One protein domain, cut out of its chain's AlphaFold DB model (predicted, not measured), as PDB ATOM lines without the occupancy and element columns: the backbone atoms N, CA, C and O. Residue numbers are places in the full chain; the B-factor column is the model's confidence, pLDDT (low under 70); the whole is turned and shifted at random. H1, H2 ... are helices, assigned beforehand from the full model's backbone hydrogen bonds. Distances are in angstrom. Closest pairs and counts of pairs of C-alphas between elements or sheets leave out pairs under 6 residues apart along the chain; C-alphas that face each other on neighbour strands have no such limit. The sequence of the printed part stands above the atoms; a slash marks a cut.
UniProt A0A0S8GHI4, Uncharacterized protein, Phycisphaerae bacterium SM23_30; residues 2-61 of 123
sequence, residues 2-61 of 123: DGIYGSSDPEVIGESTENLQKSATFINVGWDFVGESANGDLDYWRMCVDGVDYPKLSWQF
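This is residues 2 to 61 of the 123 residues of an uncharacterized protein of Phycisphaerae bacterium SM23_30 (UniProt A0A0S8GHI4). This domain has little regular structure: a free tail, residues 2 to 14, sticks out from a small body of loops holding two short helices, H1 then H2. In the body, residues 45 to 46 and 56 to 57 form a short antiparallel pairing. The printed part has 60 residues, no named strand and the class all helix, with only 9 residues in named elements. The whole is loose, with a radius of gyration of the C-alphas of 13.5 A, and elongated, spanning 37 by 22 by 22 A.

A tight link joins H1, residues 17 to 20, to H2, residues 23 to 27. They are close but not clearly touching; their closest C-alphas, of Asn 19 and Thr 25, are 6.1 A apart. H1 is too short for an O i to N i+4 pair; in H2 that pair is within hydrogen-bond range.

H1, 4.9 A from first to last C-alpha, begins with C-alpha 17 at (180.953, 225.047, 287.936). H2, 6.2 A long likewise, ends with C-alpha 27 at (188.116, 229.413, 274.164).

The printed part has no cut. Residues 28 to 61 hold no named element. Residues 2 to 10 have pLDDT under 70.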
ATOM      1  N   ASP A   2     160.316 222.302 279.868       43.56
ATOM      2  CA  ASP A   2     160.750 221.198 280.719       43.56
ATOM      3  C   ASP A   2     162.181 220.847 280.327       43.56
ATOM      4  O   ASP A   2     162.436 220.335 279.238       43.56
ATOM      5  N   GLY A   3     163.117 221.220 281.199       46.12
ATOM      6  CA  GLY A   3     164.503 220.788 281.113       46.12
ATOM      7  C   GLY A   3     164.572 219.272 281.260       46.12
ATOM      8  O   GLY A   3     163.932 218.694 282.140       46.12
ATOM      9  N   ILE A   4     165.334 218.635 280.376       56.62
ATOM     10  CA  ILE A   4     165.564 217.192 280.367       56.62
ATOM     11  C   ILE A   4     166.382 216.829 281.612       56.62
ATOM     12  O   ILE A   4     167.607 216.824 281.607       56.62
ATOM     13  N   TYR A   5     165.684 216.518 282.698       54.28
ATOM     14  CA  TYR A   5     166.195 215.623 283.723       54.28
ATOM     15  C   TYR A   5     165.936 214.194 283.237       54.28
ATOM     16  O   TYR A   5     164.794 213.736 283.251       54.28
ATOM     17  N   GLY A   6     166.987 213.478 282.825       55.56
ATOM     18  CA  GLY A   6     166.977 212.015 282.943       55.56
ATOM     19  C   GLY A   6     167.253 211.148 281.716       55.56
ATOM     20  O   GLY A   6     167.007 209.948 281.815       55.56
ATOM     21  N   SER A   7     167.796 211.646 280.602       52.94
ATOM     22  CA  SER A   7     168.466 210.737 279.657       52.94
ATOM     23  C   SER A   7     169.930 210.600 280.061       52.94
ATOM     24  O   SER A   7     170.705 211.540 279.909       52.94
ATOM     25  N   SER A   8     170.315 209.436 280.584       59.28
ATOM     26  CA  SER A   8     171.717 209.025 280.706       59.28
ATOM     27  C   SER A   8     172.270 208.720 279.313       59.28
ATOM     28  O   SER A   8     172.560 207.567 278.993       59.28
ATOM     29  N   ASP A   9     172.315 209.737 278.463       62.91
ATOM     30  CA  ASP A   9     173.095 209.673 277.244       62.91
ATOM     31  C   ASP A   9     174.563 209.824 277.669       62.91
ATOM     32  O   ASP A   9     174.930 210.886 278.180       62.91
ATOM     33  N   PRO A  10     175.395 208.769 277.570       61.28
ATOM     34  CA  PRO A  10     176.786 208.829 278.011       61.28
ATOM     35  C   PRO A  10     177.612 209.869 277.236       61.28
ATOM     36  O   PRO A  10     178.732 210.164 277.647       61.28
ATOM     37  N   GLU A  11     177.075 210.426 276.146       70.06
ATOM     38  CA  GLU A  11     177.712 211.472 275.346       70.06
ATOM     39  C   GLU A  11     177.465 212.894 275.884       70.06
ATOM     40  O   GLU A  11     178.198 213.813 275.521       70.06
ATOM     41  N   VAL A  12     176.499 213.097 276.793       70.31
ATOM     42  CA  VAL A  12     176.230 214.405 277.419       70.31
ATOM     43  C   VAL A  12     176.686 214.383 278.874       70.31
ATOM     44  O   VAL A  12     175.928 214.084 279.798       70.31
ATOM     45  N   ILE A  13     177.959 214.712 279.078       79.75
ATOM     46  CA  ILE A  13     178.565 214.839 280.405       79.75
ATOM     47  C   ILE A  13     178.512 216.312 280.819       79.75
ATOM     48  O   ILE A  13     178.990 217.185 280.099       79.75
ATOM     49  N   GLY A  14     177.909 216.590 281.976       82.75
ATOM     50  CA  GLY A  14     177.898 217.935 282.550       82.75
ATOM     51  C   GLY A  14     179.296 218.372 282.988       82.75
ATOM     52  O   GLY A  14     180.068 217.569 283.508       82.75
ATOM     53  N   GLU A  15     179.602 219.652 282.804       89.50
ATOM     54  CA  GLU A  15     180.861 220.255 283.235       89.50
ATOM     55  C   GLU A  15     180.725 220.863 284.642       89.50
ATOM     56  O   GLU A  15     179.638 221.255 285.077       89.50
ATOM     57  N   SER A  16     181.828 220.920 285.385       94.81
ATOM     58  CA  SER A  16     181.858 221.508 286.726       94.81
ATOM     59  C   SER A  16     181.646 223.026 286.696       94.81
ATOM     60  O   SER A  16     182.067 223.705 285.763       94.81
ATOM     61  N   THR A  17     181.068 223.588 287.764       94.56
ATOM     62  CA  THR A  17     180.953 225.047 287.936       94.56
ATOM     63  C   THR A  17     182.303 225.750 287.815       94.56
ATOM     64  O   THR A  17     182.394 226.775 287.152       94.56
ATOM     65  N   GLU A  18     183.363 225.172 288.385       96.06
ATOM     66  CA  GLU A  18     184.707 225.749 288.314       96.06
ATOM     67  C   GLU A  18     185.195 225.901 286.865       96.06
ATOM     68  O   GLU A  18     185.800 226.914 286.524       96.06
ATOM     69  N   ASN A  19     184.921 224.921 286.003       95.50
ATOM     70  CA  ASN A  19     185.304 224.990 284.595       95.50
ATOM     71  C   ASN A  19     184.338 225.860 283.781       95.50
ATOM     72  O   ASN A  19     184.789 226.601 282.910       95.50
ATOM     73  N   LEU A  20     183.036 225.833 284.080       95.31
ATOM     74  CA  LEU A  20     182.037 226.684 283.421       95.31
ATOM     75  C   LEU A  20     182.211 228.179 283.734       95.31
ATOM     76  O   LEU A  20     181.738 229.012 282.966       95.31
ATOM     77  N   GLN A  21     182.897 228.519 284.825       96.69
ATOM     78  CA  GLN A  21     183.268 229.891 285.176       96.69
ATOM     79  C   GLN A  21     184.694 230.253 284.725       96.69
ATOM     80  O   GLN A  21     185.260 231.219 285.224       96.69
ATOM     81  N   LYS A  22     185.317 229.496 283.809       96.50
ATOM     82  CA  LYS A  22     186.617 229.840 283.205       96.50
ATOM     83  C   LYS A  22     186.453 230.065 281.710       96.50
ATOM     84  O   LYS A  22     186.095 229.141 280.980       96.50
ATOM     85  N   SER A  23     186.782 231.265 281.240       94.75
ATOM     86  CA  SER A  23     186.722 231.636 279.814       94.75
ATOM     87  C   SER A  23     187.542 230.668 278.959       94.75
ATOM     88  O   SER A  23     187.081 230.204 277.916       94.75
ATOM     89  N   ALA A  24     188.711 230.267 279.467       95.12
ATOM     90  CA  ALA A  24     189.603 229.301 278.837       95.12
ATOM     91  C   ALA A  24     188.918 227.973 278.469       95.12
ATOM     92  O   ALA A  24     189.255 227.390 277.444       95.12
ATOM     93  N   THR A  25     187.944 227.497 279.254       95.81
ATOM     94  CA  THR A  25     187.209 226.255 278.954       95.81
ATOM     95  C   THR A  25     186.510 226.335 277.599       95.81
ATOM     96  O   THR A  25     186.532 225.372 276.839       95.81
ATOM     97  N   PHE A  26     185.940 227.496 277.276       95.69
ATOM     98  CA  PHE A  26     185.196 227.733 276.042       95.69
ATOM     99  C   PHE A  26     186.119 228.138 274.888       95.69
ATOM    100  O   PHE A  26     185.987 227.611 273.783       95.69
ATOM    101  N   ILE A  27     187.100 229.007 275.151       95.75
ATOM    102  CA  ILE A  27     188.116 229.413 274.164       95.75
ATOM    103  C   ILE A  27     188.856 228.181 273.624       95.75
ATOM    104  O   ILE A  27     189.038 228.044 272.418       95.75
ATOM    105  N   ASN A  28     189.215 227.225 274.489       95.56
ATOM    106  CA  ASN A  28     189.931 226.007 274.087       95.56
ATOM    107  C   ASN A  28     189.125 225.084 273.157       95.56
ATOM    108  O   ASN A  28     189.712 224.222 272.502       95.56
ATOM    109  N   VAL A  29     187.800 225.238 273.104       94.81
ATOM    110  CA  VAL A  29     186.913 224.473 272.212       94.81
ATOM    111  C   VAL A  29     186.343 225.330 271.077       94.81
ATOM    112  O   VAL A  29     185.394 224.915 270.413       94.81
ATOM    113  N   GLY A  30     186.937 226.501 270.827       95.75
ATOM    114  CA  GLY A  30     186.672 227.318 269.644       95.75
ATOM    115  C   GLY A  30     185.592 228.386 269.809       95.75
ATOM    116  O   GLY A  30     185.059 228.853 268.805       95.75
ATOM    117  N   TRP A  31     185.214 228.751 271.038       96.88
ATOM    118  CA  TRP A  31     184.318 229.891 271.240       96.88
ATOM    119  C   TRP A  31     185.083 231.201 271.067       96.88
ATOM    120  O   TRP A  31     186.131 231.388 271.674       96.88
ATOM    121  N   ASP A  32     184.506 232.101 270.279       94.94
ATOM    122  CA  ASP A  32     185.041 233.426 269.963       94.94
ATOM    123  C   ASP A  32     184.643 234.438 271.059       94.94
ATOM    124  O   ASP A  32     183.460 234.787 271.196       94.94
ATOM    125  N   PHE A  33     185.612 234.826 271.897       94.06
ATOM    126  CA  PHE A  33     185.423 235.718 273.047       94.06
ATOM    127  C   PHE A  33     185.943 237.131 272.780       94.06
ATOM    128  O   PHE A  33     187.021 237.307 272.232       94.06
ATOM    129  N   VAL A  34     185.252 238.130 273.338       89.69
ATOM    130  CA  VAL A  34     185.689 239.531 273.343       89.69
ATOM    131  C   VAL A  34     187.138 239.660 273.822       89.69
ATOM    132  O   VAL A  34     187.442 239.372 274.981       89.69
ATOM    133  N   GLY A  35     188.008 240.180 272.952       81.44
ATOM    134  CA  GLY A  35     189.422 240.440 273.260       81.44
ATOM    135  C   GLY A  35     190.364 239.258 273.006       81.44
ATOM    136  O   GLY A  35     191.539 239.323 273.376       81.44
ATOM    137  N   GLU A  36     189.861 238.203 272.373       87.94
ATOM    138  CA  GLU A  36     190.599 237.057 271.853       87.94
ATOM    139  C   GLU A  36     190.604 237.107 270.309       87.94
ATOM    140  O   GLU A  36     189.841 237.864 269.724       87.94
ATOM    141  N   SER A  37     191.519 236.398 269.635       87.69
ATOM    142  CA  SER A  37     191.601 236.422 268.155       87.69
ATOM    143  C   SER A  37     192.069 235.116 267.503       87.69
ATOM    144  O   SER A  37     192.202 235.018 266.284       87.69
ATOM    145  N   ALA A  38     192.345 234.080 268.294       91.12
ATOM    146  CA  ALA A  38     192.689 232.751 267.802       91.12
ATOM    147  C   ALA A  38     191.469 231.991 267.244       91.12
ATOM    148  O   ALA A  38     191.647 231.167 266.344       91.12
ATOM    149  N   ASN A  39     190.254 232.272 267.728       92.88
ATOM    150  CA  ASN A  39     189.015 231.610 267.298       92.88
ATOM    151  C   ASN A  39     188.112 232.456 266.381       92.88
ATOM    152  O   ASN A  39     187.051 231.980 265.972       92.88
ATOM    153  N   GLY A  40     188.527 233.672 266.025       89.75
ATOM    154  CA  GLY A  40     187.755 234.615 265.215       89.75
ATOM    155  C   GLY A  40     187.880 236.042 265.742       89.75
ATOM    156  O   GLY A  40     188.464 236.251 266.795       89.75
ATOM    157  N   ASP A  41     187.346 237.003 264.984       87.06
ATOM    158  CA  ASP A  41     187.280 238.424 265.369       87.06
ATOM    159  C   ASP A  41     185.810 238.886 265.526       87.06
ATOM    160  O   ASP A  41     185.497 240.073 265.397       87.06
ATOM    161  N   LEU A  42     184.864 237.945 265.677       87.75
ATOM    162  CA  LEU A  42     183.428 238.243 265.751       87.75
ATOM    163  C   LEU A  42     182.966 238.509 267.187       87.75
ATOM    164  O   LEU A  42     181.869 239.053 267.353       87.75
ATOM    165  N   ASP A  43     183.781 238.178 268.197       90.31
ATOM    166  CA  ASP A  43     183.605 238.590 269.590       90.31
ATOM    167  C   ASP A  43     182.199 238.234 270.129       90.31
ATOM    168  O   ASP A  43     181.518 239.042 270.767       90.31
ATOM    169  N   TYR A  44     181.702 237.023 269.845       93.88
ATOM    170  CA  TYR A  44     180.324 236.626 270.173       93.88
ATOM    171  C   TYR A  44     180.057 236.494 271.673       93.88
ATOM    172  O   TYR A  44     178.928 236.718 272.127       93.88
ATOM    173  N   TRP A  45     181.075 236.112 272.438       95.44
ATOM    174  CA  TRP A  45     180.951 235.786 273.851       95.44
ATOM    175  C   TRP A  45     181.738 236.755 274.717       95.44
ATOM    176  O   TRP A  45     182.812 237.218 274.356       95.44
ATOM    177  N   ARG A  46     181.220 237.045 275.905       92.62
ATOM    178  CA  ARG A  46     181.931 237.826 276.916       92.62
ATOM    179  C   ARG A  46     181.693 237.214 278.284       92.62
ATOM    180  O   ARG A  46     180.591 236.768 278.599       92.62
ATOM    181  N   MET A  47     182.731 237.225 279.107       91.88
ATOM    182  CA  MET A  47     182.648 236.890 280.522       91.88
ATOM    183  C   MET A  47     183.562 237.831 281.287       91.88
ATOM    184  O   MET A  47     184.689 238.065 280.855       91.88
ATOM    185  N   CYS A  48     183.060 238.405 282.379       87.44
ATOM    186  CA  CYS A  48     183.762 239.512 283.002       87.44
ATOM    187  C   CYS A  48     184.940 239.074 283.870       87.44
ATOM    188  O   CYS A  48     186.036 239.622 283.759       87.44
ATOM    189  N   VAL A  49     184.718 238.076 284.728       88.88
ATOM    190  CA  VAL A  49     185.741 237.566 285.642       88.88
ATOM    191  C   VAL A  49     185.624 236.049 285.769       88.88
ATOM    192  O   VAL A  49     184.542 235.518 286.034       88.88
ATOM    193  N   ASP A  50     186.757 235.360 285.622       92.81
ATOM    194  CA  ASP A  50     186.858 233.924 285.888       92.81
ATOM    195  C   ASP A  50     186.530 233.611 287.366       92.81
ATOM    196  O   ASP A  50     186.954 234.310 288.289       92.81
ATOM    197  N   GLY A  51     185.796 232.525 287.604       93.38
ATOM    198  CA  GLY A  51     185.404 232.040 288.931       93.38
ATOM    199  C   GLY A  51     184.198 232.750 289.554       93.38
ATOM    200  O   GLY A  51     183.809 232.409 290.671       93.38
ATOM    201  N   VAL A  52     183.602 233.725 288.859       90.88
ATOM    202  CA  VAL A  52     182.426 234.471 289.336       90.88
ATOM    203  C   VAL A  52     181.289 234.401 288.322       90.88
ATOM    204  O   VAL A  52     180.178 234.002 288.679       90.88
ATOM    205  N   ASP A  53     181.573 234.730 287.063       90.56
ATOM    206  CA  ASP A  53     180.569 234.821 286.003       90.56
ATOM    207  C   ASP A  53     180.516 233.579 285.112       90.56
ATOM    208  O   ASP A  53     181.362 232.692 285.178       90.56
ATOM    209  N   TYR A  54     179.490 233.544 284.263       94.06
ATOM    210  CA  TYR A  54     179.355 232.603 283.155       94.06
ATOM    211  C   TYR A  54     179.364 233.371 281.827       94.06
ATOM    212  O   TYR A  54     179.017 234.559 281.815       94.06
ATOM    213  N   PRO A  55     179.696 232.718 280.699       95.19
ATOM    214  CA  PRO A  55     179.640 233.361 279.395       95.19
ATOM    215  C   PRO A  55     178.239 233.888 279.078       95.19
ATOM    216  O   PRO A  55     177.240 233.171 279.179       95.19
ATOM    217  N   LYS A  56     178.183 235.146 278.651       94.06
ATOM    218  CA  LYS A  56     176.997 235.808 278.106       94.06
ATOM    219  C   LYS A  56     177.283 236.196 276.659       94.06
ATOM    220  O   LYS A  56     178.442 236.318 276.255       94.06
ATOM    221  N   LEU A  57     176.234 236.405 275.875       94.25
ATOM    222  CA  LEU A  57     176.407 236.918 274.521       94.25
ATOM    223  C   LEU A  57     176.845 238.384 274.599       94.25
ATOM    224  O   LEU A  57     176.264 239.169 275.347       94.25
ATOM    225  N   SER A  58     177.863 238.762 273.832       90.81
ATOM    226  CA  SER A  58     178.504 240.082 273.918       90.81
ATOM    227  C   SER A  58     177.546 241.248 273.647       90.81
ATOM    228  O   SER A  58     177.679 242.313 274.245       90.81
ATOM    229  N   TRP A  59     176.516 241.038 272.825       88.75
ATOM    230  CA  TRP A  59     175.478 242.037 272.547       88.75
ATOM    231  C   TRP A  59     174.520 242.295 273.720       88.75
ATOM    232  O   TRP A  59     173.718 243.224 273.652       88.75
ATOM    233  N   GLN A  60     174.564 241.484 274.782       90.50
ATOM    234  CA  GLN A  60     173.743 241.698 275.979       90.50
ATOM    235  C   GLN A  60     174.280 242.827 276.863       90.50
ATOM    236  O   GLN A  60     173.537 243.338 277.696       90.50
ATOM    237  N   PHE A  61     175.543 243.219 276.692       89.56
ATOM    238  CA  PHE A  61     176.180 244.275 277.472       89.56
ATOM    239  C   PHE A  61     175.843 245.653 276.902       89.56
ATOM    240  O   PHE A  61     175.557 245.808 275.711       89.56
TER     241      PHE A  61